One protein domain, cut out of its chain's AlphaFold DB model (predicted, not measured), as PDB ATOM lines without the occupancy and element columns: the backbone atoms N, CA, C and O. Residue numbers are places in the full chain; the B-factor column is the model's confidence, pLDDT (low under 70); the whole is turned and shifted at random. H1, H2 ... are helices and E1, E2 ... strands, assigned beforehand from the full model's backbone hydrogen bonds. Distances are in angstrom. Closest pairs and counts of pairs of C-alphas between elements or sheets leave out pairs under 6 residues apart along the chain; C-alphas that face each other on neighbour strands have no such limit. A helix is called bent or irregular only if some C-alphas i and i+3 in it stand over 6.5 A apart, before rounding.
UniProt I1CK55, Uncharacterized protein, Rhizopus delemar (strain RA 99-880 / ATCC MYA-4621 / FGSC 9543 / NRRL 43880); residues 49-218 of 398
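Overview. This is residues 49 to 218 of the 398 residues of an uncharacterized protein of Rhizopus delemar (strain RA 99-880 / ATCC MYA-4621 / FGSC 9543 / NRRL 43880) (UniProt I1CK55). A twisted sheet of four parallel strands curls round H2, and H3 lies over its opposite face, which gives three layers, a sheet with helices on both faces. Beyond H2, H5 crosses that helix, and H1 and H4 gather with it at one end of the longest axis. The printed part has 170 residues with five named helices and four named strands, along the chain H1 E1 H2 E2 H3 E3 E4 H4 H5; the sheet runs E2 E1 E4 E3. The class is mixed, helices and strands; the whole is compact, with a radius of gyration of the C-alphas of 15.0 A and spans of 47 by 33 by 31 A.

Arrangement. Start with H1, residues 49 to 65: its residues 54 to 58 alone touch H5, residues 205 to 216, at a steep tilt of 47 degrees, the closest C-alphas, Leu 58 and Leu 211, being 6.3 A apart. H1 also touches H4, residues 192 to 197, about perpendicular at 76 degrees; C-alphas 61 and 197 come closest, 4.9 A. Next look at E1, residues 78 to 84, between its parallel neighbours E2, residues 115 to 121 (N 80 to O 116, 2.9 A), and E4, residues 175 to 181 (N 81 to O 176, 2.8 A). E3, residues 157 to 163, is the edge strand parallel to E4, with N 158 and O 175 2.8 A apart. H2, residues 93 to 109, is on the sheet, its C-alpha 107 being 5.0 A from that of Ala 115; E1, H2, E2 make a strand-helix-strand unit, two parallel neighbour strands joined through a helix, with a right-handed crossover. H2 touches H5 about perpendicular, at 90 degrees, with C-alphas 101 and 212 closest at 5.9 A. H3, residues 142 to 151, is on the opposite face at a height over the sheet of 9.1 A, with C-alphas 120 and 142 4.6 A apart; E2, H3, E3 are a split unit, with E1 and E4 between its strands, also right-handed. Every O i to N i+4 pair is within hydrogen-bond range in H1, H2 and H5; H3 has 5 of 6, and H4 0 of 2 but 2 of 3 O i to N i+3 pairs.

Along the chain. Find C-alpha 49 at (153.897, 247.124, 219.923), where H1 begins its 23.8 A. E1 spans 19.1 A, H2 24.1 A, E2 19.0 A, H3 14.6 A, E3 14.9 A, E4 15.5 A and H4 10.1 A. H4 is irregular, only just: C-alphas 192 and 195 are 6.6 A apart. H5, 16.2 A long, ends at C-alpha 216, (160.768, 249.826, 197.468).

Size, cuts and confidence. The two C-alphas farthest apart are those of Ala 49 and Arg 154, 48.2 A. The printed part has no cut; the links H1 to E1, E2 to H3 and E3 to E4 are long. Look for pLDDT under 70 at residues 66 to 75, 164 to 169, 171 and 183 to 190; the mean of the printed part is 83.5.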
ATOM      1  N   ALA A  49     152.460 247.253 219.685       87.50
ATOM      2  CA  ALA A  49     153.897 247.124 219.923       87.50
ATOM      3  C   ALA A  49     154.662 246.769 218.636       87.50
ATOM      4  O   ALA A  49     155.629 247.446 218.297       87.50
ATOM      5  N   ARG A  50     154.188 245.778 217.860       87.62
ATOM      6  CA  ARG A  50     154.808 245.401 216.574       87.62
ATOM      7  C   ARG A  50     154.802 246.578 215.594       87.62
ATOM      8  O   ARG A  50     155.815 246.843 214.958       87.62
ATOM      9  N   ARG A  51     153.716 247.365 215.541       86.44
ATOM     10  CA  ARG A  51     153.648 248.600 214.730       86.44
ATOM     11  C   ARG A  51     154.718 249.613 215.121       86.44
ATOM     12  O   ARG A  51     155.358 250.166 214.235       86.44
ATOM     13  N   GLN A  52     154.921 249.852 216.416       85.44
ATOM     14  CA  GLN A  52     155.952 250.776 216.900       85.44
ATOM     15  C   GLN A  52     157.360 250.293 216.538       85.44
ATOM     16  O   GLN A  52     158.172 251.089 216.071       85.44
ATOM     17  N   THR A  53     157.629 248.993 216.674       89.38
ATOM     18  CA  THR A  53     158.907 248.394 216.267       89.38
ATOM     19  C   THR A  53     159.170 248.589 214.775       89.38
ATOM     20  O   THR A  53     160.239 249.068 214.398       89.38
ATOM     21  N   LEU A  54     158.186 248.294 213.919       89.88
ATOM     22  CA  LEU A  54     158.313 248.480 212.470       89.88
ATOM     23  C   LEU A  54     158.439 249.958 212.089       89.88
ATOM     24  O   LEU A  54     159.209 250.295 211.191       89.88
ATOM     25  N   ALA A  55     157.735 250.846 212.794       86.69
ATOM     26  CA  ALA A  55     157.859 252.288 212.610       86.69
ATOM     27  C   ALA A  55     159.276 252.779 212.884       86.69
ATOM     28  O   ALA A  55     159.856 253.506 212.076       86.69
ATOM     29  N   SER A  56     159.825 252.346 214.017       87.31
ATOM     30  CA  SER A  56     161.184 252.664 214.424       87.31
ATOM     31  C   SER A  56     162.188 252.134 213.401       87.31
ATOM     32  O   SER A  56     163.000 252.902 212.890       87.31
ATOM     33  N   ALA A  57     162.075 250.860 213.004       90.88
ATOM     34  CA  ALA A  57     162.948 250.263 211.999       90.88
ATOM     35  C   ALA A  57     162.901 251.026 210.662       90.88
ATOM     36  O   ALA A  57     163.951 251.395 210.146       90.88
ATOM     37  N   LEU A  58     161.718 251.360 210.126       89.75
ATOM     38  CA  LEU A  58     161.616 252.176 208.905       89.75
ATOM     39  C   LEU A  58     162.303 253.536 209.047       89.75
ATOM     40  O   LEU A  58     163.000 253.963 208.126       89.75
ATOM     41  N   ALA A  59     162.105 254.225 210.173       86.69
ATOM     42  CA  ALA A  59     162.724 255.524 210.417       86.69
ATOM     43  C   ALA A  59     164.256 255.408 210.463       86.69
ATOM     44  O   ALA A  59     164.950 256.167 209.786       86.69
ATOM     45  N   HIS A  60     164.779 254.410 211.182       89.00
ATOM     46  CA  HIS A  60     166.208 254.114 211.221       89.00
ATOM     47  C   HIS A  60     166.760 253.781 209.833       89.00
ATOM     48  O   HIS A  60     167.791 254.325 209.453       89.00
ATOM     49  N   ILE A  61     166.076 252.947 209.044       89.88
ATOM     50  CA  ILE A  61     166.512 252.613 207.681       89.88
ATOM     51  C   ILE A  61     166.582 253.866 206.812       89.88
ATOM     52  O   ILE A  61     167.610 254.111 206.188       89.88
ATOM     53  N   ARG A  62     165.539 254.700 206.811       87.62
ATOM     54  CA  ARG A  62     165.493 255.915 205.986       87.62
ATOM     55  C   ARG A  62     166.596 256.907 206.337       87.62
ATOM     56  O   ARG A  62     167.227 257.450 205.438       87.62
ATOM     57  N   VAL A  63     166.846 257.129 207.628       84.62
ATOM     58  CA  VAL A  63     167.897 258.052 208.079       84.62
ATOM     59  C   VAL A  63     169.277 257.469 207.791       84.62
ATOM     60  O   VAL A  63     170.118 258.134 207.190       84.62
ATOM     61  N   THR A  64     169.509 256.216 208.170       84.75
ATOM     62  CA  THR A  64     170.827 255.590 208.108       84.75
ATOM     63  C   THR A  64     171.237 255.226 206.686       84.75
ATOM     64  O   THR A  64     172.367 255.487 206.294       84.75
ATOM     65  N   TYR A  65     170.353 254.616 205.895       81.25
ATOM     66  CA  TYR A  65     170.703 254.161 204.547       81.25
ATOM     67  C   TYR A  65     170.953 255.335 203.591       81.25
ATOM     68  O   TYR A  65     171.726 255.209 202.644       81.25
ATOM     69  N   SER A  66     170.412 256.519 203.907       66.88
ATOM     70  CA  SER A  66     170.709 257.765 203.194       66.88
ATOM     71  C   SER A  66     172.185 258.178 203.229       66.88
ATOM     72  O   SER A  66     172.557 259.086 202.489       66.88
ATOM     73  N   THR A  67     173.030 257.562 204.067       55.28
ATOM     74  CA  THR A  67     174.483 257.799 204.067       55.28
ATOM     75  C   THR A  67     175.225 256.891 203.092       55.28
ATOM     76  O   THR A  67     176.286 257.268 202.609       55.28
ATOM     77  N   ASN A  68     174.661 255.730 202.748       57.59
ATOM     78  CA  ASN A  68     175.239 254.776 201.792       57.59
ATOM     79  C   ASN A  68     174.814 255.134 200.359       57.59
ATOM     80  O   ASN A  68     174.483 254.257 199.563       57.59
ATOM     81  N   ARG A  69     174.737 256.447 200.080       61.00
ATOM     82  CA  ARG A  69     174.046 257.023 198.921       61.00
ATOM     83  C   ARG A  69     174.468 256.356 197.638       61.00
ATOM     84  O   ARG A  69     175.625 255.997 197.472       61.00
ATOM     85  N   THR A  70     173.524 256.362 196.709       60.06
ATOM     86  CA  THR A  70     173.748 256.340 195.275       60.06
ATOM     87  C   THR A  70     174.550 257.589 194.893       60.06
ATOM     88  O   THR A  70     173.938 258.647 194.709       60.06
ATOM     89  N   PRO A  71     175.897 257.577 194.852       60.62
ATOM     90  CA  PRO A  71     176.608 258.794 194.491       60.62
ATOM     91  C   PRO A  71     176.193 259.106 193.047       60.62
ATOM     92  O   PRO A  71     175.835 258.199 192.301       60.62
ATOM     93  N   GLU A  72     176.150 260.361 192.631       57.31
ATOM     94  CA  GLU A  72     175.830 260.650 191.221       57.31
ATOM     95  C   GLU A  72     177.071 260.494 190.327       57.31
ATOM     96  O   GLU A  72     176.953 260.366 189.114       57.31
ATOM     97  N   ILE A  73     178.268 260.496 190.930       58.31
ATOM     98  CA  ILE A  73     179.532 260.724 190.214       58.31
ATOM     99  C   ILE A  73     180.590 259.637 190.505       58.31
ATOM    100  O   ILE A  73     181.477 259.414 189.683       58.31
ATOM    101  N   SER A  74     180.506 258.911 191.628       64.50
ATOM    102  CA  SER A  74     181.504 257.900 192.030       64.50
ATOM    103  C   SER A  74     180.879 256.525 192.266       64.50
ATOM    104  O   SER A  74     179.935 256.420 193.041       64.50
ATOM    105  N   ILE A  75     181.446 255.463 191.682       65.00
ATOM    106  CA  ILE A  75     181.014 254.081 191.966       65.00
ATOM    107  C   ILE A  75     181.129 253.838 193.485       65.00
ATOM    108  O   ILE A  75     182.214 254.068 194.039       65.00
ATOM    109  N   PRO A  76     180.050 253.398 194.165       75.62
ATOM    110  CA  PRO A  76     180.082 253.117 195.600       75.62
ATOM    111  C   PRO A  76     181.131 252.036 195.930       75.62
ATOM    112  O   PRO A  76     181.529 251.280 195.042       75.62
ATOM    113  N   PRO A  77     181.587 251.916 197.194       82.69
ATOM    114  CA  PRO A  77     182.570 250.894 197.582       82.69
ATOM    115  C   PRO A  77     182.143 249.465 197.216       82.69
ATOM    116  O   PRO A  77     182.983 248.615 196.923       82.69
ATOM    117  N   LEU A  78     180.833 249.217 197.233       88.06
ATOM    118  CA  LEU A  78     180.193 248.043 196.665       88.06
ATOM    119  C   LEU A  78     178.807 248.434 196.132       88.06
ATOM    120  O   LEU A  78     178.061 249.169 196.782       88.06
ATOM    121  N   LEU A  79     178.450 247.917 194.965       90.38
ATOM    122  CA  LEU A  79     177.121 247.972 194.378       90.38
ATOM    123  C   LEU A  79     176.544 246.560 194.342       90.38
ATOM    124  O   LEU A  79     177.055 245.691 193.636       90.38
ATOM    125  N   VAL A  80     175.468 246.337 195.086       91.38
ATOM    126  CA  VAL A  80     174.681 245.107 195.003       91.38
ATOM    127  C   VAL A  80     173.573 245.337 193.990       91.38
ATOM    128  O   VAL A  80     172.732 246.221 194.165       91.38
ATOM    129  N   LEU A  81     173.585 244.541 192.930       92.19
ATOM    130  CA  LEU A  81     172.705 244.693 191.788       92.19
ATOM    131  C   LEU A  81     171.808 243.462 191.643       92.19
ATOM    132  O   LEU A  81     172.275 242.365 191.337       92.19
ATOM    133  N   TYR A  82     170.502 243.657 191.798       93.00
ATOM    134  CA  TYR A  82     169.530 242.705 191.266       93.00
ATOM    135  C   TYR A  82     169.381 242.946 189.759       93.00
ATOM    136  O   TYR A  82     169.034 244.055 189.364       93.00
ATOM    137  N   SER A  83     169.637 241.954 188.907       91.25
ATOM    138  CA  SER A  83     169.568 242.108 187.447       91.25
ATOM    139  C   SER A  83     168.654 241.065 186.809       91.25
ATOM    140  O   SER A  83     168.782 239.868 187.068       91.25
ATOM    141  N   CYS A  84     167.750 241.541 185.952       89.38
ATOM    142  CA  CYS A  84     166.860 240.739 185.128       89.38
ATOM    143  C   CYS A  84     166.905 241.224 183.670       89.38
ATOM    144  O   CYS A  84     166.252 242.205 183.291       89.38
ATOM    145  N   LYS A  85     167.688 240.513 182.855       86.31
ATOM    146  CA  LYS A  85     167.942 240.782 181.431       86.31
ATOM    147  C   LYS A  85     167.259 239.755 180.519       86.31
ATOM    148  O   LYS A  85     166.885 238.675 180.985       86.31
ATOM    149  N   PRO A  86     167.122 240.043 179.208       80.12
ATOM    150  CA  PRO A  86     166.696 239.038 178.240       80.12
ATOM    151  C   PRO A  86     167.547 237.763 178.371       80.12
ATOM    152  O   PRO A  86     168.762 237.849 178.542       80.12
ATOM    153  N   HIS A  87     166.906 236.592 178.303       80.31
ATOM    154  CA  HIS A  87     167.504 235.255 178.498       80.31
ATOM    155  C   HIS A  87     167.824 234.841 179.943       80.31
ATOM    156  O   HIS A  87     168.336 233.742 180.154       80.31
ATOM    157  N   GLN A  88     167.486 235.658 180.942       84.00
ATOM    158  CA  GLN A  88     167.529 235.250 182.346       84.00
ATOM    159  C   GLN A  88     166.142 234.793 182.819       84.00
ATOM    160  O   GLN A  88     165.124 235.386 182.465       84.00
ATOM    161  N   GLN A  89     166.099 233.732 183.627       83.00
ATOM    162  CA  GLN A  89     164.882 233.313 184.325       83.00
ATOM    163  C   GLN A  89     164.810 234.069 185.648       83.00
ATOM    164  O   GLN A  89     165.530 233.742 186.588       83.00
ATOM    165  N   CYS A  90     163.988 235.114 185.690       86.38
ATOM    166  CA  CYS A  90     163.890 235.992 186.857       86.38
ATOM    167  C   CYS A  90     162.719 235.652 187.783       86.38
ATOM    168  O   CYS A  90     162.625 236.230 188.862       86.38
ATOM    169  N   GLY A  91     161.816 234.768 187.364       90.12
ATOM    170  CA  GLY A  91     160.621 234.421 188.119       90.12
ATOM    171  C   GLY A  91     159.477 235.423 187.946       90.12
ATOM    172  O   GLY A  91     159.582 236.482 187.308       90.12
ATOM    173  N   THR A  92     158.359 235.080 188.563       92.75
ATOM    174  CA  THR A  92     157.137 235.874 188.653       92.75
ATOM    175  C   THR A  92     157.387 237.190 189.394       92.75
ATOM    176  O   THR A  92     158.411 237.376 190.054       92.75
ATOM    177  N   LEU A  93     156.425 238.125 189.371       94.06
ATOM    178  CA  LEU A  93     156.537 239.369 190.157       94.06
ATOM    179  C   LEU A  93     156.854 239.088 191.636       94.06
ATOM    180  O   LEU A  93     157.703 239.753 192.219       94.06
ATOM    181  N   ALA A  94     156.197 238.092 192.231       94.12
ATOM    182  CA  ALA A  94     156.367 237.776 193.643       94.12
ATOM    183  C   ALA A  94     157.780 237.261 193.961       94.12
ATOM    184  O   ALA A  94     158.362 237.667 194.964       94.12
ATOM    185  N   GLU A  95     158.342 236.411 193.097       93.06
ATOM    186  CA  GLU A  95     159.713 235.905 193.235       93.06
ATOM    187  C   GLU A  95     160.725 237.042 193.105       93.06
ATOM    188  O   GLU A  95     161.530 237.249 194.012       93.06
ATOM    189  N   ARG A  96     160.580 237.880 192.070       93.31
ATOM    190  CA  ARG A  96     161.417 239.072 191.865       93.31
ATOM    191  C   ARG A  96     161.400 239.995 193.079       93.31
ATOM    192  O   ARG A  96     162.446 240.464 193.504       93.31
ATOM    193  N   MET A  97     160.236 240.255 193.677       94.38
ATOM    194  CA  MET A  97     160.133 241.117 194.861       94.38
ATOM    195  C   MET A  97     160.837 240.526 196.087       94.38
ATOM    196  O   MET A  97     161.433 241.273 196.866       94.38
ATOM    197  N   VAL A  98     160.790 239.205 196.266       93.12
ATOM    198  CA  VAL A  98     161.530 238.508 197.330       93.12
ATOM    199  C   VAL A  98     163.036 238.566 197.074       93.12
ATOM    200  O   VAL A  98     163.796 238.856 198.000       93.12
ATOM    201  N   ASP A  99     163.472 238.360 195.835       91.50
ATOM    202  CA  ASP A  99     164.883 238.451 195.464       91.50
ATOM    203  C   ASP A  99     165.426 239.879 195.611       91.50
ATOM    204  O   ASP A  99     166.482 240.074 196.207       91.50
ATOM    205  N   ILE A 100     164.680 240.895 195.167       93.25
ATOM    206  CA  ILE A 100     165.011 242.317 195.358       93.25
ATOM    207  C   ILE A 100     165.107 242.655 196.847       93.25
ATOM    208  O   ILE A 100     166.048 243.320 197.267       93.25
ATOM    209  N   THR A 101     164.157 242.179 197.658       93.38
ATOM    210  CA  THR A 101     164.186 242.367 199.118       93.38
ATOM    211  C   THR A 101     165.453 241.762 199.720       93.38
ATOM    212  O   THR A 101     166.116 242.391 200.543       93.38
ATOM    213  N   SER A 102     165.820 240.560 199.279       90.19
ATOM    214  CA  SER A 102     167.014 239.857 199.752       90.19
ATOM    215  C   SER A 102     168.292 240.600 199.357       90.19
ATOM    216  O   SER A 102     169.158 240.827 200.200       90.19
ATOM    217  N   ALA A 103     168.374 241.054 198.105       90.06
ATOM    218  CA  ALA A 103     169.464 241.876 197.588       90.06
ATOM    219  C   ALA A 103     169.623 243.184 198.375       90.06
ATOM    220  O   ALA A 103     170.733 243.568 198.746       90.06
ATOM    221  N   TYR A 104     168.503 243.853 198.660       91.88
ATOM    222  CA  TYR A 104     168.469 245.102 199.409       91.88
ATOM    223  C   TYR A 104     169.020 244.920 200.826       91.88
ATOM    224  O   TYR A 104     169.917 245.656 201.246       91.88
ATOM    225  N   TYR A 105     168.559 243.893 201.543       90.06
ATOM    226  CA  TYR A 105     169.074 243.594 202.877       90.06
ATOM    227  C   TYR A 105     170.530 243.143 202.867       90.06
ATOM    228  O   TYR A 105     171.284 243.544 203.754       90.06
ATOM    229  N   TYR A 106     170.954 242.378 201.860       88.00
ATOM    230  CA  TYR A 106     172.360 242.024 201.693       88.00
ATOM    231  C   TYR A 106     173.233 243.279 201.533       88.00
ATOM    232  O   TYR A 106     174.251 243.410 202.212       88.00
ATOM    233  N   ALA A 107     172.802 244.251 200.722       88.88
ATOM    234  CA  ALA A 107     173.497 245.528 200.574       88.88
ATOM    235  C   ALA A 107     173.573 246.304 201.899       88.88
ATOM    236  O   ALA A 107     174.632 246.786 202.299       88.88
ATOM    237  N   MET A 108     172.453 246.401 202.619       88.44
ATOM    238  CA  MET A 108     172.398 247.104 203.901       88.44
ATOM    239  C   MET A 108     173.304 246.481 204.965       88.44
ATOM    240  O   MET A 108     173.954 247.206 205.725       88.44
ATOM    241  N   LEU A 109     173.304 245.151 205.045       87.62
ATOM    242  CA  LEU A 109     173.907 244.384 206.133       87.62
ATOM    243  C   LEU A 109     175.292 243.836 205.802       87.62
ATOM    244  O   LEU A 109     175.864 243.142 206.645       87.62
ATOM    245  N   HIS A 110     175.845 244.176 204.635       85.12
ATOM    246  CA  HIS A 110     177.175 243.742 204.235       85.12
ATOM    247  C   HIS A 110     178.200 244.063 205.344       85.12
ATOM    248  O   HIS A 110     178.308 245.230 205.753       85.12
ATOM    249  N   PRO A 111     178.938 243.060 205.858       78.88
ATOM    250  CA  PRO A 111     179.754 243.214 207.062       78.88
ATOM    251  C   PRO A 111     180.911 244.195 206.847       78.88
ATOM    252  O   PRO A 111     181.096 245.113 207.642       78.88
ATOM    253  N   ASP A 112     181.612 244.066 205.720       77.81
ATOM    254  CA  ASP A 112     182.931 244.694 205.556       77.81
ATOM    255  C   ASP A 112     182.912 246.053 204.848       77.81
ATOM    256  O   ASP A 112     183.916 246.761 204.820       77.81
ATOM    257  N   ARG A 113     181.794 246.420 204.212       79.12
ATOM    258  CA  ARG A 113     181.707 247.584 203.317       79.12
ATOM    259  C   ARG A 113     180.334 248.216 203.393       79.12
ATOM    260  O   ARG A 113     179.344 247.530 203.644       79.12
ATOM    261  N   ASP A 114     180.265 249.524 203.194       82.44
ATOM    262  CA  ASP A 114     178.994 250.168 202.882       82.44
ATOM    263  C   ASP A 114     178.671 249.898 201.413       82.44
ATOM    264  O   ASP A 114     179.489 250.162 200.530       82.44
ATOM    265  N   ALA A 115     177.497 249.318 201.173       87.44
ATOM    266  CA  ALA A 115     177.053 248.952 199.843       87.44
ATOM    267  C   ALA A 115     175.782 249.712 199.468       87.44
ATOM    268  O   ALA A 115     174.859 249.861 200.278       87.44
ATOM    269  N   ALA A 116     175.740 250.167 198.221       90.81
ATOM    270  CA  ALA A 116     174.528 250.692 197.617       90.81
ATOM    271  C   ALA A 116     173.745 249.557 196.951       90.81
ATOM    272  O   ALA A 116     174.317 248.551 196.524       90.81
ATOM    273  N   PHE A 117     172.434 249.739 196.849       92.12
ATOM    274  CA  PHE A 117     171.539 248.803 196.191       92.12
ATOM    275  C   PHE A 117     170.999 249.381 194.883       92.12
ATOM    276  O   PHE A 117     170.622 250.555 194.812       92.12
ATOM    277  N   ALA A 118     170.924 248.532 193.865       91.81
ATOM    278  CA  ALA A 118     170.333 248.825 192.574       91.81
ATOM    279  C   ALA A 118     169.498 247.648 192.074       91.81
ATOM    280  O   ALA A 118     169.814 246.485 192.343       91.81
ATOM    281  N   TYR A 119     168.488 247.950 191.265       89.94
ATOM    282  CA  TYR A 119     167.859 246.957 190.405       89.94
ATOM    283  C   TYR A 119     167.975 247.380 188.934       89.94
ATOM    284  O   TYR A 119     167.713 248.522 188.567       89.94
ATOM    285  N   ASP A 120     168.365 246.432 188.091       88.38
ATOM    286  CA  ASP A 120     168.398 246.518 186.632       88.38
ATOM    287  C   ASP A 120     167.395 245.498 186.090       88.38
ATOM    288  O   ASP A 120     167.718 244.346 185.800       88.38
ATOM    289  N   MET A 121     166.129 245.900 186.055       85.38
ATOM    290  CA  MET A 121     165.022 245.041 185.644       85.38
ATOM    291  C   MET A 121     164.467 245.512 184.317       85.38
ATOM    292  O   MET A 121     163.399 246.103 184.288       85.38
ATOM    293  N   ALA A 122     165.178 245.268 183.223       82.94
ATOM    294  CA  ALA A 122     164.737 245.702 181.901       82.94
ATOM    295  C   ALA A 122     163.785 244.707 181.210       82.94
ATOM    296  O   ALA A 122     163.148 245.069 180.221       82.94
ATOM    297  N   PHE A 123     163.677 243.465 181.702       86.44
ATOM    298  CA  PHE A 123     162.931 242.395 181.035       86.44
ATOM    299  C   PHE A 123     161.762 241.828 181.869       86.44
ATOM    300  O   PHE A 123     161.939 241.551 183.056       86.44
ATOM    301  N   PRO A 124     160.575 241.574 181.276       86.25
ATOM    302  CA  PRO A 124     160.136 242.024 179.949       86.25
ATOM    303  C   PRO A 124     159.770 243.518 179.938       86.25
ATOM    304  O   PRO A 124     159.603 244.099 178.873       86.25
ATOM    305  N   VAL A 125     159.644 244.127 181.119       90.25
ATOM    306  CA  VAL A 125     159.307 245.537 181.330       90.25
ATOM    307  C   VAL A 125     160.113 246.108 182.482       90.25
ATOM    308  O   VAL A 125     160.510 245.374 183.387       90.25
ATOM    309  N   GLN A 126     160.289 247.430 182.473       89.81
ATOM    310  CA  GLN A 126     160.995 248.127 183.539       89.81
ATOM    311  C   GLN A 126     160.156 248.176 184.814       89.81
ATOM    312  O   GLN A 126     159.025 248.661 184.803       89.81
ATOM    313  N   PHE A 127     160.713 247.700 185.929       90.06
ATOM    314  CA  PHE A 127     160.032 247.730 187.232       90.06
ATOM    315  C   PHE A 127     159.649 249.163 187.649       90.06
ATOM    316  O   PHE A 127     158.541 249.416 188.122       90.06
ATOM    317  N   GLU A 128     160.534 250.119 187.354       91.81
ATOM    318  CA  GLU A 128     160.355 251.558 187.591       91.81
ATOM    319  C   GLU A 128     159.270 252.223 186.733       91.81
ATOM    320  O   GLU A 128     158.928 253.374 186.979       91.81
ATOM    321  N   TRP A 129     158.686 251.530 185.749       94.06
ATOM    322  CA  TRP A 129     157.474 252.026 185.084       94.06
ATOM    323  C   TRP A 129     156.246 251.955 185.991       94.06
ATOM    324  O   TRP A 129     155.280 252.690 185.773       94.06
ATOM    325  N   TYR A 130     156.282 251.095 187.008       95.75
ATOM    326  CA  TYR A 130     155.134 250.768 187.846       95.75
ATOM    327  C   TYR A 130     155.318 251.231 189.284       95.75
ATOM    328  O   TYR A 130     154.398 251.822 189.844       95.75
ATOM    329  N   LEU A 131     156.490 250.980 189.871       95.00
ATOM    330  CA  LEU A 131     156.757 251.197 191.292       95.00
ATOM    331  C   LEU A 131     158.005 252.055 191.497       95.00
ATOM    332  O   LEU A 131     158.970 251.949 190.741       95.00
ATOM    333  N   GLU A 132     157.991 252.883 192.540       91.81
ATOM    334  CA  GLU A 132     159.094 253.779 192.880       91.81
ATOM    335  C   GLU A 132     159.583 253.565 194.322       91.81
ATOM    336  O   GLU A 132     158.769 253.416 195.242       91.81
ATOM    337  N   PRO A 133     160.908 253.611 194.554       90.88
ATOM    338  CA  PRO A 133     161.453 253.610 195.899       90.88
ATOM    339  C   PRO A 133     161.048 254.885 196.645       90.88
ATOM    340  O   PRO A 133     160.929 255.965 196.065       90.88
ATOM    341  N   THR A 134     160.828 254.758 197.950       86.38
ATOM    342  CA  THR A 134     160.316 255.815 198.821       86.38
ATOM    343  C   THR A 134     161.079 255.853 200.155       86.38
ATOM    344  O   THR A 134     160.826 255.022 201.040       86.38
ATOM    345  N   PRO A 135     161.966 256.844 200.364       84.88
ATOM    346  CA  PRO A 135     162.321 257.915 199.422       84.88
ATOM    347  C   PRO A 135     163.067 257.417 198.173       84.88
ATOM    348  O   PRO A 135     163.673 256.347 198.190       84.88
ATOM    349  N   GLY A 136     163.104 258.230 197.114       84.94
ATOM    350  CA  GLY A 136     163.690 257.852 195.818       84.94
ATOM    351  C   GLY A 136     165.151 257.375 195.845       84.94
ATOM    352  O   GLY A 136     165.571 256.667 194.940       84.94
ATOM    353  N   HIS A 137     165.917 257.711 196.888       84.56
ATOM    354  CA  HIS A 137     167.315 257.299 197.060       84.56
ATOM    355  C   HIS A 137     167.493 255.940 197.767       84.56
ATOM    356  O   HIS A 137     168.624 255.544 198.035       84.56
ATOM    357  N   MET A 138     166.408 255.231 198.109       89.69
ATOM    358  CA  MET A 138     166.496 253.898 198.732       89.69
ATOM    359  C   MET A 138     167.031 252.825 197.772       89.69
ATOM    360  O   MET A 138     167.531 251.804 198.233       89.69
ATOM    361  N   ALA A 139     166.950 253.042 196.461       90.94
ATOM    362  CA  ALA A 139     167.515 252.156 195.449       90.94
ATOM    363  C   ALA A 139     167.914 252.963 194.208       90.94
ATOM    364  O   ALA A 139     167.210 253.901 193.834       90.94
ATOM    365  N   MET A 140     169.012 252.585 193.550       89.31
ATOM    366  CA  MET A 140     169.336 253.113 192.222       89.31
ATOM    367  C   MET A 140     168.358 252.571 191.183       89.31
ATOM    368  O   MET A 140     168.039 251.379 191.171       89.31
ATOM    369  N   ARG A 141     167.954 253.457 190.274       86.75
ATOM    370  CA  ARG A 141     167.144 253.139 189.092       86.75
ATOM    371  C   ARG A 141     167.967 252.428 188.016       86.75
ATOM    372  O   ARG A 141     169.200 252.496 188.025       86.75
ATOM    373  N   THR A 142     167.288 251.834 187.035       87.88
ATOM    374  CA  THR A 142     167.921 251.041 185.959       87.88
ATOM    375  C   THR A 142     169.010 251.837 185.231       87.88
ATOM    376  O   THR A 142     170.126 251.355 185.045       87.88
ATOM    377  N   GLY A 143     168.731 253.098 184.880       86.81
ATOM    378  CA  GLY A 143     169.702 253.959 184.192       86.81
ATOM    379  C   GLY A 143     170.950 254.286 185.024       86.81
ATOM    380  O   GLY A 143     172.049 254.354 184.481       86.81
ATOM    381  N   GLN A 144     170.807 254.436 186.345       86.31
ATOM    382  CA  GLN A 144     171.940 254.673 187.248       86.31
ATOM    383  C   GLN A 144     172.784 253.407 187.421       86.31
ATOM    384  O   GLN A 144     174.009 253.477 187.423       86.31
ATOM    385  N   ALA A 145     172.134 252.244 187.529       88.00
ATOM    386  CA  ALA A 145     172.818 250.958 187.569       88.00
ATOM    387  C   ALA A 145     173.645 250.730 186.294       88.00
ATOM    388  O   ALA A 145     174.822 250.379 186.375       88.00
ATOM    389  N   GLN A 146     173.054 251.003 185.125       88.62
ATOM    390  CA  GLN A 146     173.731 250.860 183.838       88.62
ATOM    391  C   GLN A 146     174.918 251.819 183.702       88.62
ATOM    392  O   GLN A 146     175.993 251.385 183.303       88.62
ATOM    393  N   PHE A 147     174.774 253.078 184.131       88.12
ATOM    394  CA  PHE A 147     175.885 254.035 184.167       88.12
ATOM    395  C   PHE A 147     177.102 253.498 184.938       88.12
ATOM    396  O   PHE A 147     178.241 253.721 184.529       88.12
ATOM    397  N   TYR A 148     176.879 252.777 186.040       87.69
ATOM    398  CA  TYR A 148     177.965 252.172 186.807       87.69
ATOM    399  C   TYR A 148     178.553 250.927 186.161       87.69
ATOM    400  O   TYR A 148     179.773 250.771 186.172       87.69
ATOM    401  N   LEU A 149     177.715 250.083 185.563       88.88
ATOM    402  CA  LEU A 149     178.178 248.931 184.793       88.88
ATOM    403  C   LEU A 149     179.060 249.351 183.609       88.88
ATOM    404  O   LEU A 149     180.058 248.692 183.345       88.88
ATOM    405  N   ASP A 150     178.729 250.453 182.934       89.56
ATOM    406  CA  ASP A 150     179.475 250.946 181.768       89.56
ATOM    407  C   ASP A 150     180.845 251.545 182.127       89.56
ATOM    408  O   ASP A 150     181.708 251.691 181.261       89.56
ATOM    409  N   ARG A 151     181.046 251.926 183.395       88.12
ATOM    410  CA  ARG A 151     182.279 252.565 183.891       88.12
ATOM    411  C   ARG A 151     183.173 251.641 184.707       88.12
ATOM    412  O   ARG A 151     184.308 252.026 184.974       88.12
ATOM    413  N   ALA A 152     182.649 250.510 185.162       87.12
ATOM    414  CA  ALA A 152     183.412 249.534 185.920       87.12
ATOM    415  C   ALA A 152     184.318 248.730 184.983       87.12
ATOM    416  O   ALA A 152     183.908 248.343 183.883       87.12
ATOM    417  N   ASP A 153     185.537 248.449 185.435       88.38
ATOM    418  CA  ASP A 153     186.403 247.513 184.727       88.38
ATOM    419  C   ASP A 153     185.813 246.093 184.809       88.38
ATOM    420  O   ASP A 153     185.041 245.752 185.711       88.38
ATOM    421  N   ARG A 154     186.131 245.232 183.835       85.31
ATOM    422  CA  ARG A 154     185.493 243.902 183.725       85.31
ATOM    423  C   ARG A 154     185.735 243.014 184.946       85.31
ATOM    424  O   ARG A 154     184.883 242.195 185.270       85.31
ATOM    425  N   ASP A 155     186.884 243.157 185.590       86.75
ATOM    426  CA  ASP A 155     187.283 242.456 186.809       86.75
ATOM    427  C   ASP A 155     186.641 243.039 188.082       86.75
ATOM    428  O   ASP A 155     186.526 242.340 189.088       86.75
ATOM    429  N   GLU A 156     186.127 244.273 188.034       87.25
ATOM    430  CA  GLU A 156     185.354 244.868 189.131       87.25
ATOM    431  C   GLU A 156     183.907 244.332 189.194       87.25
ATOM    432  O   GLU A 156     183.235 244.492 190.222       87.25
ATOM    433  N   VAL A 157     183.418 243.698 188.117       88.25
ATOM    434  CA  VAL A 157     182.041 243.199 187.981       88.25
ATOM    435  C   VAL A 157     181.979 241.680 188.116       88.25
ATOM    436  O   VAL A 157     182.407 240.929 187.243       88.25
ATOM    437  N   LYS A 158     181.327 241.205 189.178       87.75
ATOM    438  CA  LYS A 158     181.016 239.787 189.381       87.75
ATOM    439  C   LYS A 158     179.524 239.550 189.195       87.75
ATOM    440  O   LYS A 158     178.721 239.947 190.037       87.75
ATOM    441  N   HIS A 159     179.150 238.860 188.118       83.62
ATOM    442  CA  HIS A 159     177.770 238.417 187.903       83.62
ATOM    443  C   HIS A 159     177.613 236.942 188.268       83.62
ATOM    444  O   HIS A 159     178.205 236.069 187.635       83.62
ATOM    445  N   VAL A 160     176.793 236.656 189.276       81.81
ATOM    446  CA  VAL A 160     176.462 235.299 189.717       81.81
ATOM    447  C   VAL A 160     174.973 235.077 189.457       81.81
ATOM    448  O   VAL A 160     174.161 235.632 190.189       81.81
ATOM    449  N   PRO A 161     174.561 234.284 188.450       77.56
ATOM    450  CA  PRO A 161     173.144 234.157 188.089       77.56
ATOM    451  C   PRO A 161     172.245 233.727 189.254       77.56
ATOM    452  O   PRO A 161     171.168 234.287 189.442       77.56
ATOM    453  N   ILE A 162     172.715 232.767 190.056       78.88
ATOM    454  CA  ILE A 162     172.000 232.227 191.212       78.88
ATOM    455  C   ILE A 162     172.935 232.223 192.414       78.88
ATOM    456  O   ILE A 162     173.985 231.581 192.391       78.88
ATOM    457  N   LEU A 163     172.516 232.896 193.477       75.00
ATOM    458  CA  LEU A 163     173.302 233.094 194.682       75.00
ATOM    459  C   LEU A 163     172.726 232.245 195.829       75.00
ATOM    460  O   LEU A 163     171.713 232.587 196.439       75.00
ATOM    461  N   SER A 164     173.347 231.085 196.071       69.25
ATOM    462  CA  SER A 164     172.882 230.082 197.052       69.25
ATOM    463  C   SER A 164     173.457 230.266 198.460       69.25
ATOM    464  O   SER A 164     172.848 229.813 199.422       69.25
ATOM    465  N   SER A 165     174.597 230.941 198.590       66.94
ATOM    466  CA  SER A 165     175.285 231.232 199.854       66.94
ATOM    467  C   SER A 165     175.794 232.674 199.839       66.94
ATOM    468  O   SER A 165     176.068 233.163 198.743       66.94
ATOM    469  N   PRO A 166     175.973 233.351 200.992       67.75
ATOM    470  CA  PRO A 166     176.552 234.693 201.026       67.75
ATOM    471  C   PRO A 166     177.843 234.737 200.191       67.75
ATOM    472  O   PRO A 166     178.733 233.912 200.410       67.75
ATOM    473  N   PRO A 167     177.938 235.619 199.186       69.56
ATOM    474  CA  PRO A 167     179.093 235.653 198.313       69.56
ATOM    475  C   PRO A 167     180.263 236.275 199.065       69.56
ATOM    476  O   PRO A 167     180.124 237.330 199.686       69.56
ATOM    477  N   THR A 168     181.435 235.652 198.962       68.00
ATOM    478  CA  THR A 168     182.691 236.298 199.338       68.00
ATOM    479  C   THR A 168     183.004 237.343 198.271       68.00
ATOM    480  O   THR A 168     183.244 237.000 197.105       68.00
ATOM    481  N   VAL A 169     182.923 238.617 198.651       69.44
ATOM    482  CA  VAL A 169     183.320 239.744 197.801       69.44
ATOM    483  C   VAL A 169     184.834 239.887 197.909       69.44
ATOM    484  O   VAL A 169     185.370 240.135 198.988       69.44
ATOM    485  N   GLU A 170     185.536 239.693 196.798       73.19
ATOM    486  CA  GLU A 170     186.993 239.845 196.756       73.19
ATOM    487  C   GLU A 170     187.393 241.328 196.740       73.19
ATOM    488  O   GLU A 170     186.618 242.198 196.347       73.19
ATOM    489  N   GLY A 171     188.632 241.627 197.147       69.81
ATOM    490  CA  GLY A 171     189.122 242.993 197.385       69.81
ATOM    491  C   GLY A 171     188.843 244.006 196.263       69.81
ATOM    492  O   GLY A 171     188.488 245.145 196.560       69.81
ATOM    493  N   HIS A 172     188.942 243.569 195.009       80.50
ATOM    494  CA  HIS A 172     188.807 244.367 193.787       80.50
ATOM    495  C   HIS A 172     187.371 244.425 193.234       80.50
ATOM    496  O   HIS A 172     187.075 245.258 192.386       80.50
ATOM    497  N   GLN A 173     186.451 243.590 193.728       85.44
ATOM    498  CA  GLN A 173     185.069 243.572 193.251       85.44
ATOM    499  C   GLN A 173     184.299 244.774 193.799       85.44
ATOM    500  O   GLN A 173     184.264 245.016 195.011       85.44
ATOM    501  N   ARG A 174     183.659 245.515 192.892       87.62
ATOM    502  CA  ARG A 174     182.854 246.704 193.202       87.62
ATOM    503  C   ARG A 174     181.404 246.549 192.802       87.62
ATOM    504  O   ARG A 174     180.569 247.245 193.367       87.62
ATOM    505  N   ILE A 175     181.085 245.651 191.873       90.25
ATOM    506  CA  ILE A 175     179.709 245.354 191.481       90.25
ATOM    507  C   ILE A 175     179.461 243.857 191.630       90.25
ATOM    508  O   ILE A 175     180.126 243.036 191.002       90.25
ATOM    509  N   LEU A 176     178.471 243.510 192.446       90.38
ATOM    510  CA  LEU A 176     177.968 242.154 192.607       90.38
ATOM    511  C   LEU A 176     176.557 242.082 192.018       90.38
ATOM    512  O   LEU A 176     175.599 242.564 192.624       90.38
ATOM    513  N   GLY A 177     176.443 241.483 190.836       89.44
ATOM    514  CA  GLY A 177     175.186 241.279 190.123       89.44
ATOM    515  C   GLY A 177     174.629 239.873 190.313       89.44
ATOM    516  O   GLY A 177     175.372 238.893 190.261       89.44
ATOM    517  N   THR A 178     173.317 239.748 190.503       87.69
ATOM    518  CA  THR A 178     172.638 238.446 190.500       87.69
ATOM    519  C   THR A 178     171.169 238.556 190.115       87.69
ATOM    520  O   THR A 178     170.568 239.624 190.228       87.69
ATOM    521  N   THR A 179     170.595 237.447 189.655       85.56
ATOM    522  CA  THR A 179     169.190 237.357 189.243       85.56
ATOM    523  C   THR A 179     168.330 236.641 190.279       85.56
ATOM    524  O   THR A 179     167.150 236.946 190.380       85.56
ATOM    525  N   VAL A 180     168.894 235.708 191.055       85.19
ATOM    526  CA  VAL A 180     168.140 234.915 192.038       85.19
ATOM    527  C   VAL A 180     168.907 234.831 193.352       85.19
ATOM    528  O   VAL A 180     170.034 234.327 193.390       85.19
ATOM    529  N   TRP A 181     168.266 235.235 194.448       79.50
ATOM    530  CA  TRP A 181     168.803 235.150 195.805       79.50
ATOM    531  C   TRP A 181     168.188 233.946 196.520       79.50
ATOM    532  O   TRP A 181     167.194 234.039 197.239       79.50
ATOM    533  N   LYS A 182     168.799 232.770 196.335       70.00
ATOM    534  CA  LYS A 182     168.327 231.532 196.979       70.00
ATOM    535  C   LYS A 182     168.573 231.513 198.483       70.00
ATOM    536  O   LYS A 182     167.837 230.827 199.194       70.00
ATOM    537  N   SER A 183     169.564 232.259 198.976       55.75
ATOM    538  CA  SER A 183     169.747 232.460 200.414       55.75
ATOM    539  C   SER A 183     168.601 233.323 200.959       55.75
ATOM    540  O   SER A 183     168.687 234.541 201.072       55.75
ATOM    541  N   ARG A 184     167.495 232.658 201.312       55.81
ATOM    542  CA  ARG A 184     166.354 233.231 202.051       55.81
ATOM    543  C   ARG A 184     166.692 233.502 203.521       55.81
ATOM    544  O   ARG A 184     165.820 233.836 204.323       55.81
ATOM    545  N   GLU A 185     167.948 233.313 203.902       53.34
ATOM    546  CA  GLU A 185     168.439 233.519 205.251       53.34
ATOM    547  C   GLU A 185     168.848 234.980 205.432       53.34
ATOM    548  O   GLU A 185     170.003 235.303 205.680       53.34
ATOM    549  N   TRP A 186     167.860 235.880 205.411       52.38
ATOM    550  CA  TRP A 186     168.016 237.246 205.946       52.38
ATOM    551  C   TRP A 186     168.503 237.231 207.408       52.38
ATOM    552  O   TRP A 186     169.035 238.211 207.914       52.38
ATOM    553  N   ASN A 187     168.317 236.079 208.068       47.25
ATOM    554  CA  ASN A 187     168.708 235.761 209.434       47.25
ATOM    555  C   ASN A 187     170.163 235.286 209.597       47.25
ATOM    556  O   ASN A 187     170.615 235.199 210.733       47.25
ATOM    557  N   ALA A 188     170.904 234.985 208.521       45.41
ATOM    558  CA  ALA A 188     172.295 234.515 208.621       45.41
ATOM    559  C   ALA A 188     173.310 235.650 208.837       45.41
ATOM    560  O   ALA A 188     174.517 235.457 208.707       45.41
ATOM    561  N   THR A 189     172.848 236.857 209.152       50.94
ATOM    562  CA  THR A 189     173.734 237.979 209.424       50.94
ATOM    563  C   THR A 189     173.769 238.257 210.917       50.94
ATOM    564  O   THR A 189     173.024 239.101 211.422       50.94
ATOM    565  N   GLU A 190     174.756 237.667 211.588       60.03
ATOM    566  CA  GLU A 190     175.429 238.219 212.777       60.03
ATOM    567  C   GLU A 190     176.096 239.584 212.467       60.03
ATOM    568  O   GLU A 190     177.117 239.958 213.037       60.03
ATOM    569  N   SER A 191     175.547 240.345 211.512       75.94
ATOM    570  CA  SER A 191     176.110 241.603 211.067       75.94
ATOM    571  C   SER A 191     175.927 242.625 212.182       75.94
ATOM    572  O   SER A 191     174.785 242.913 212.572       75.94
ATOM    573  N   PRO A 192     177.015 243.256 212.657       77.38
ATOM    574  CA  PRO A 192     176.926 244.302 213.672       77.38
ATOM    575  C   PRO A 192     176.100 245.501 213.177       77.38
ATOM    576  O   PRO A 192     175.577 246.279 213.977       77.38
ATOM    577  N   LYS A 193     175.897 245.633 211.856       83.75
ATOM    578  CA  LYS A 193     175.077 246.690 211.254       83.75
ATOM    579  C   LYS A 193     173.575 246.515 211.493       83.75
ATOM    580  O   LYS A 193     172.840 247.484 211.319       83.75
ATOM    581  N   ARG A 194     173.092 245.348 211.944       86.38
ATOM    582  CA  ARG A 194     171.657 245.113 212.203       86.38
ATOM    583  C   ARG A 194     171.067 246.140 213.183       86.38
ATOM    584  O   ARG A 194     169.965 246.643 212.959       86.38
ATOM    585  N   GLY A 195     171.820 246.500 214.227       85.12
ATOM    586  CA  GLY A 195     171.424 247.526 215.200       85.12
ATOM    587  C   GLY A 195     171.309 248.930 214.595       85.12
ATOM    588  O   GLY A 195     170.385 249.666 214.927       85.12
ATOM    589  N   ARG A 196     172.174 249.270 213.626       87.75
ATOM    590  CA  ARG A 196     172.200 250.573 212.924       87.75
ATOM    591  C   ARG A 196     170.885 250.886 212.191       87.75
ATOM    592  O   ARG A 196     170.549 252.051 211.982       87.75
ATOM    593  N   TYR A 197     170.148 249.842 211.810       88.25
ATOM    594  CA  TYR A 197     168.887 249.920 211.068       88.25
ATOM    595  C   TYR A 197     167.654 249.561 211.913       88.25
ATOM    596  O   TYR A 197     166.563 249.425 211.368       88.25
ATOM    597  N   GLY A 198     167.802 249.353 213.227       87.25
ATOM    598  CA  GLY A 198     166.691 248.949 214.103       87.25
ATOM    599  C   GLY A 198     166.162 247.528 213.852       87.25
ATOM    600  O   GLY A 198     165.175 247.118 214.455       87.25
ATOM    601  N   LEU A 199     166.832 246.739 213.004       89.50
ATOM    602  CA  LEU A 199     166.405 245.388 212.625       89.50
ATOM    603  C   LEU A 199     166.619 244.362 213.744       89.50
ATOM    604  O   LEU A 199     166.097 243.251 213.666       89.50
ATOM    605  N   GLY A 200     167.377 244.709 214.792       85.81
ATOM    606  CA  GLY A 200     167.614 243.857 215.968       85.81
ATOM    607  C   GLY A 200     166.327 243.432 216.678       85.81
ATOM    608  O   GLY A 200     166.266 242.346 217.243       85.81
ATOM    609  N   HIS A 201     165.284 244.256 216.580       85.00
ATOM    610  CA  HIS A 201     163.985 244.031 217.216       85.00
ATOM    611  C   HIS A 201     162.924 243.475 216.263       85.00
ATOM    612  O   HIS A 201     161.773 243.332 216.661       85.00
ATOM    613  N   VAL A 202     163.292 243.177 215.014       87.56
ATOM    614  CA  VAL A 202     162.386 242.664 213.981       87.56
ATOM    615  C   VAL A 202     162.727 241.186 213.746       87.56
ATOM    616  O   VAL A 202     163.682 240.907 213.014       87.56
ATOM    617  N   PRO A 203     162.049 240.239 214.421       80.88
ATOM    618  CA  PRO A 203     162.398 238.819 214.344       80.88
ATOM    619  C   PRO A 203     161.810 238.125 213.108       80.88
ATOM    620  O   PRO A 203     162.443 237.222 212.564       80.88
ATOM    621  N   ASP A 204     160.631 238.555 212.658       85.44
ATOM    622  CA  ASP A 204     159.837 237.811 211.684       85.44
ATOM    623  C   ASP A 204     160.223 238.170 210.248       85.44
ATOM    624  O   ASP A 204     160.368 239.340 209.894       85.44
ATOM    625  N   ARG A 205     160.314 237.175 209.361       83.12
ATOM    626  CA  ARG A 205     160.599 237.431 207.938       83.12
ATOM    627  C   ARG A 205     159.495 238.270 207.289       83.12
ATOM    628  O   ARG A 205     159.777 239.220 206.567       83.12
ATOM    629  N   SER A 206     158.229 237.987 207.584       89.00
ATOM    630  CA  SER A 206     157.102 238.779 207.066       89.00
ATOM    631  C   SER A 206     157.259 240.281 207.350       89.00
ATOM    632  O   SER A 206     156.891 241.105 206.513       89.00
ATOM    633  N   ASP A 207     157.875 240.639 208.480       90.94
ATOM    634  CA  ASP A 207     158.169 242.021 208.848       90.94
ATOM    635  C   ASP A 207     159.312 242.630 208.039       90.94
ATOM    636  O   ASP A 207     159.218 243.778 207.616       90.94
ATOM    637  N   TRP A 208     160.375 241.878 207.769       90.94
ATOM    638  CA  TRP A 208     161.447 242.343 206.884       90.94
ATOM    639  C   TRP A 208     160.909 242.610 205.476       90.94
ATOM    640  O   TRP A 208     161.151 243.671 204.901       90.94
ATOM    641  N   PHE A 209     160.087 241.702 204.942       93.12
ATOM    642  CA  PHE A 209     159.434 241.945 203.659       93.12
ATOM    643  C   PHE A 209     158.508 243.162 203.713       93.12
ATOM    644  O   PHE A 209     158.497 243.959 202.781       93.12
ATOM    645  N   PHE A 210     157.754 243.344 204.800       93.06
ATOM    646  CA  PHE A 210     156.926 244.532 204.995       93.06
ATOM    647  C   PHE A 210     157.752 245.824 204.961       93.06
ATOM    648  O   PHE A 210     157.383 246.773 204.272       93.06
ATOM    649  N   LEU A 211     158.881 245.875 205.673       92.56
ATOM    650  CA  LEU A 211     159.759 247.045 205.691       92.56
ATOM    651  C   LEU A 211     160.297 247.349 204.287       92.56
ATOM    652  O   LEU A 211     160.165 248.477 203.809       92.56
ATOM    653  N   ALA A 212     160.836 246.340 203.597       93.75
ATOM    654  CA  ALA A 212     161.309 246.484 202.225       93.75
ATOM    655  C   ALA A 212     160.181 246.899 201.271       93.75
ATOM    656  O   ALA A 212     160.370 247.796 200.452       93.75
ATOM    657  N   SER A 213     158.973 246.342 201.416       93.62
ATOM    658  CA  SER A 213     157.836 246.720 200.579       93.62
ATOM    659  C   SER A 213     157.452 248.181 200.765       93.62
ATOM    660  O   SER A 213     157.155 248.860 199.783       93.62
ATOM    661  N   ARG A 214     157.538 248.714 201.990       91.00
ATOM    662  CA  ARG A 214     157.287 250.135 202.269       91.00
ATOM    663  C   ARG A 214     158.355 251.064 201.701       91.00
ATOM    664  O   ARG A 214     158.041 252.222 201.433       91.00
ATOM    665  N   LEU A 215     159.577 250.573 201.523       91.25
ATOM    666  CA  LEU A 215     160.704 251.345 201.001       91.25
ATOM    667  C   LEU A 215     160.846 251.244 199.481       91.25
ATOM    668  O   LEU A 215     161.315 252.196 198.872       91.25
ATOM    669  N   LEU A 216     160.458 250.125 198.870       92.88
ATOM    670  CA  LEU A 216     160.768 249.826 197.468       92.88
ATOM    671  C   LEU A 216     159.533 249.659 196.574       92.88
ATOM    672  O   LEU A 216     159.626 249.889 195.372       92.88
ATOM    673  N   PHE A 217     158.391 249.230 197.128       92.88
ATOM    674  CA  PHE A 217     157.271 248.707 196.327       92.88
ATOM    675  C   PHE A 217     155.918 249.375 196.601       92.88
ATOM    676  O   PHE A 217     154.966 249.170 195.853       92.88
ATOM    677  N   ALA A 218     155.780 250.130 197.690       88.50
ATOM    678  CA  ALA A 218     154.482 250.629 198.139       88.50
ATOM    679  C   ALA A 218     153.950 251.810 197.312       88.50
ATOM    680  O   ALA A 218     152.742 252.079 197.360       88.50
TER     681      ALA A 218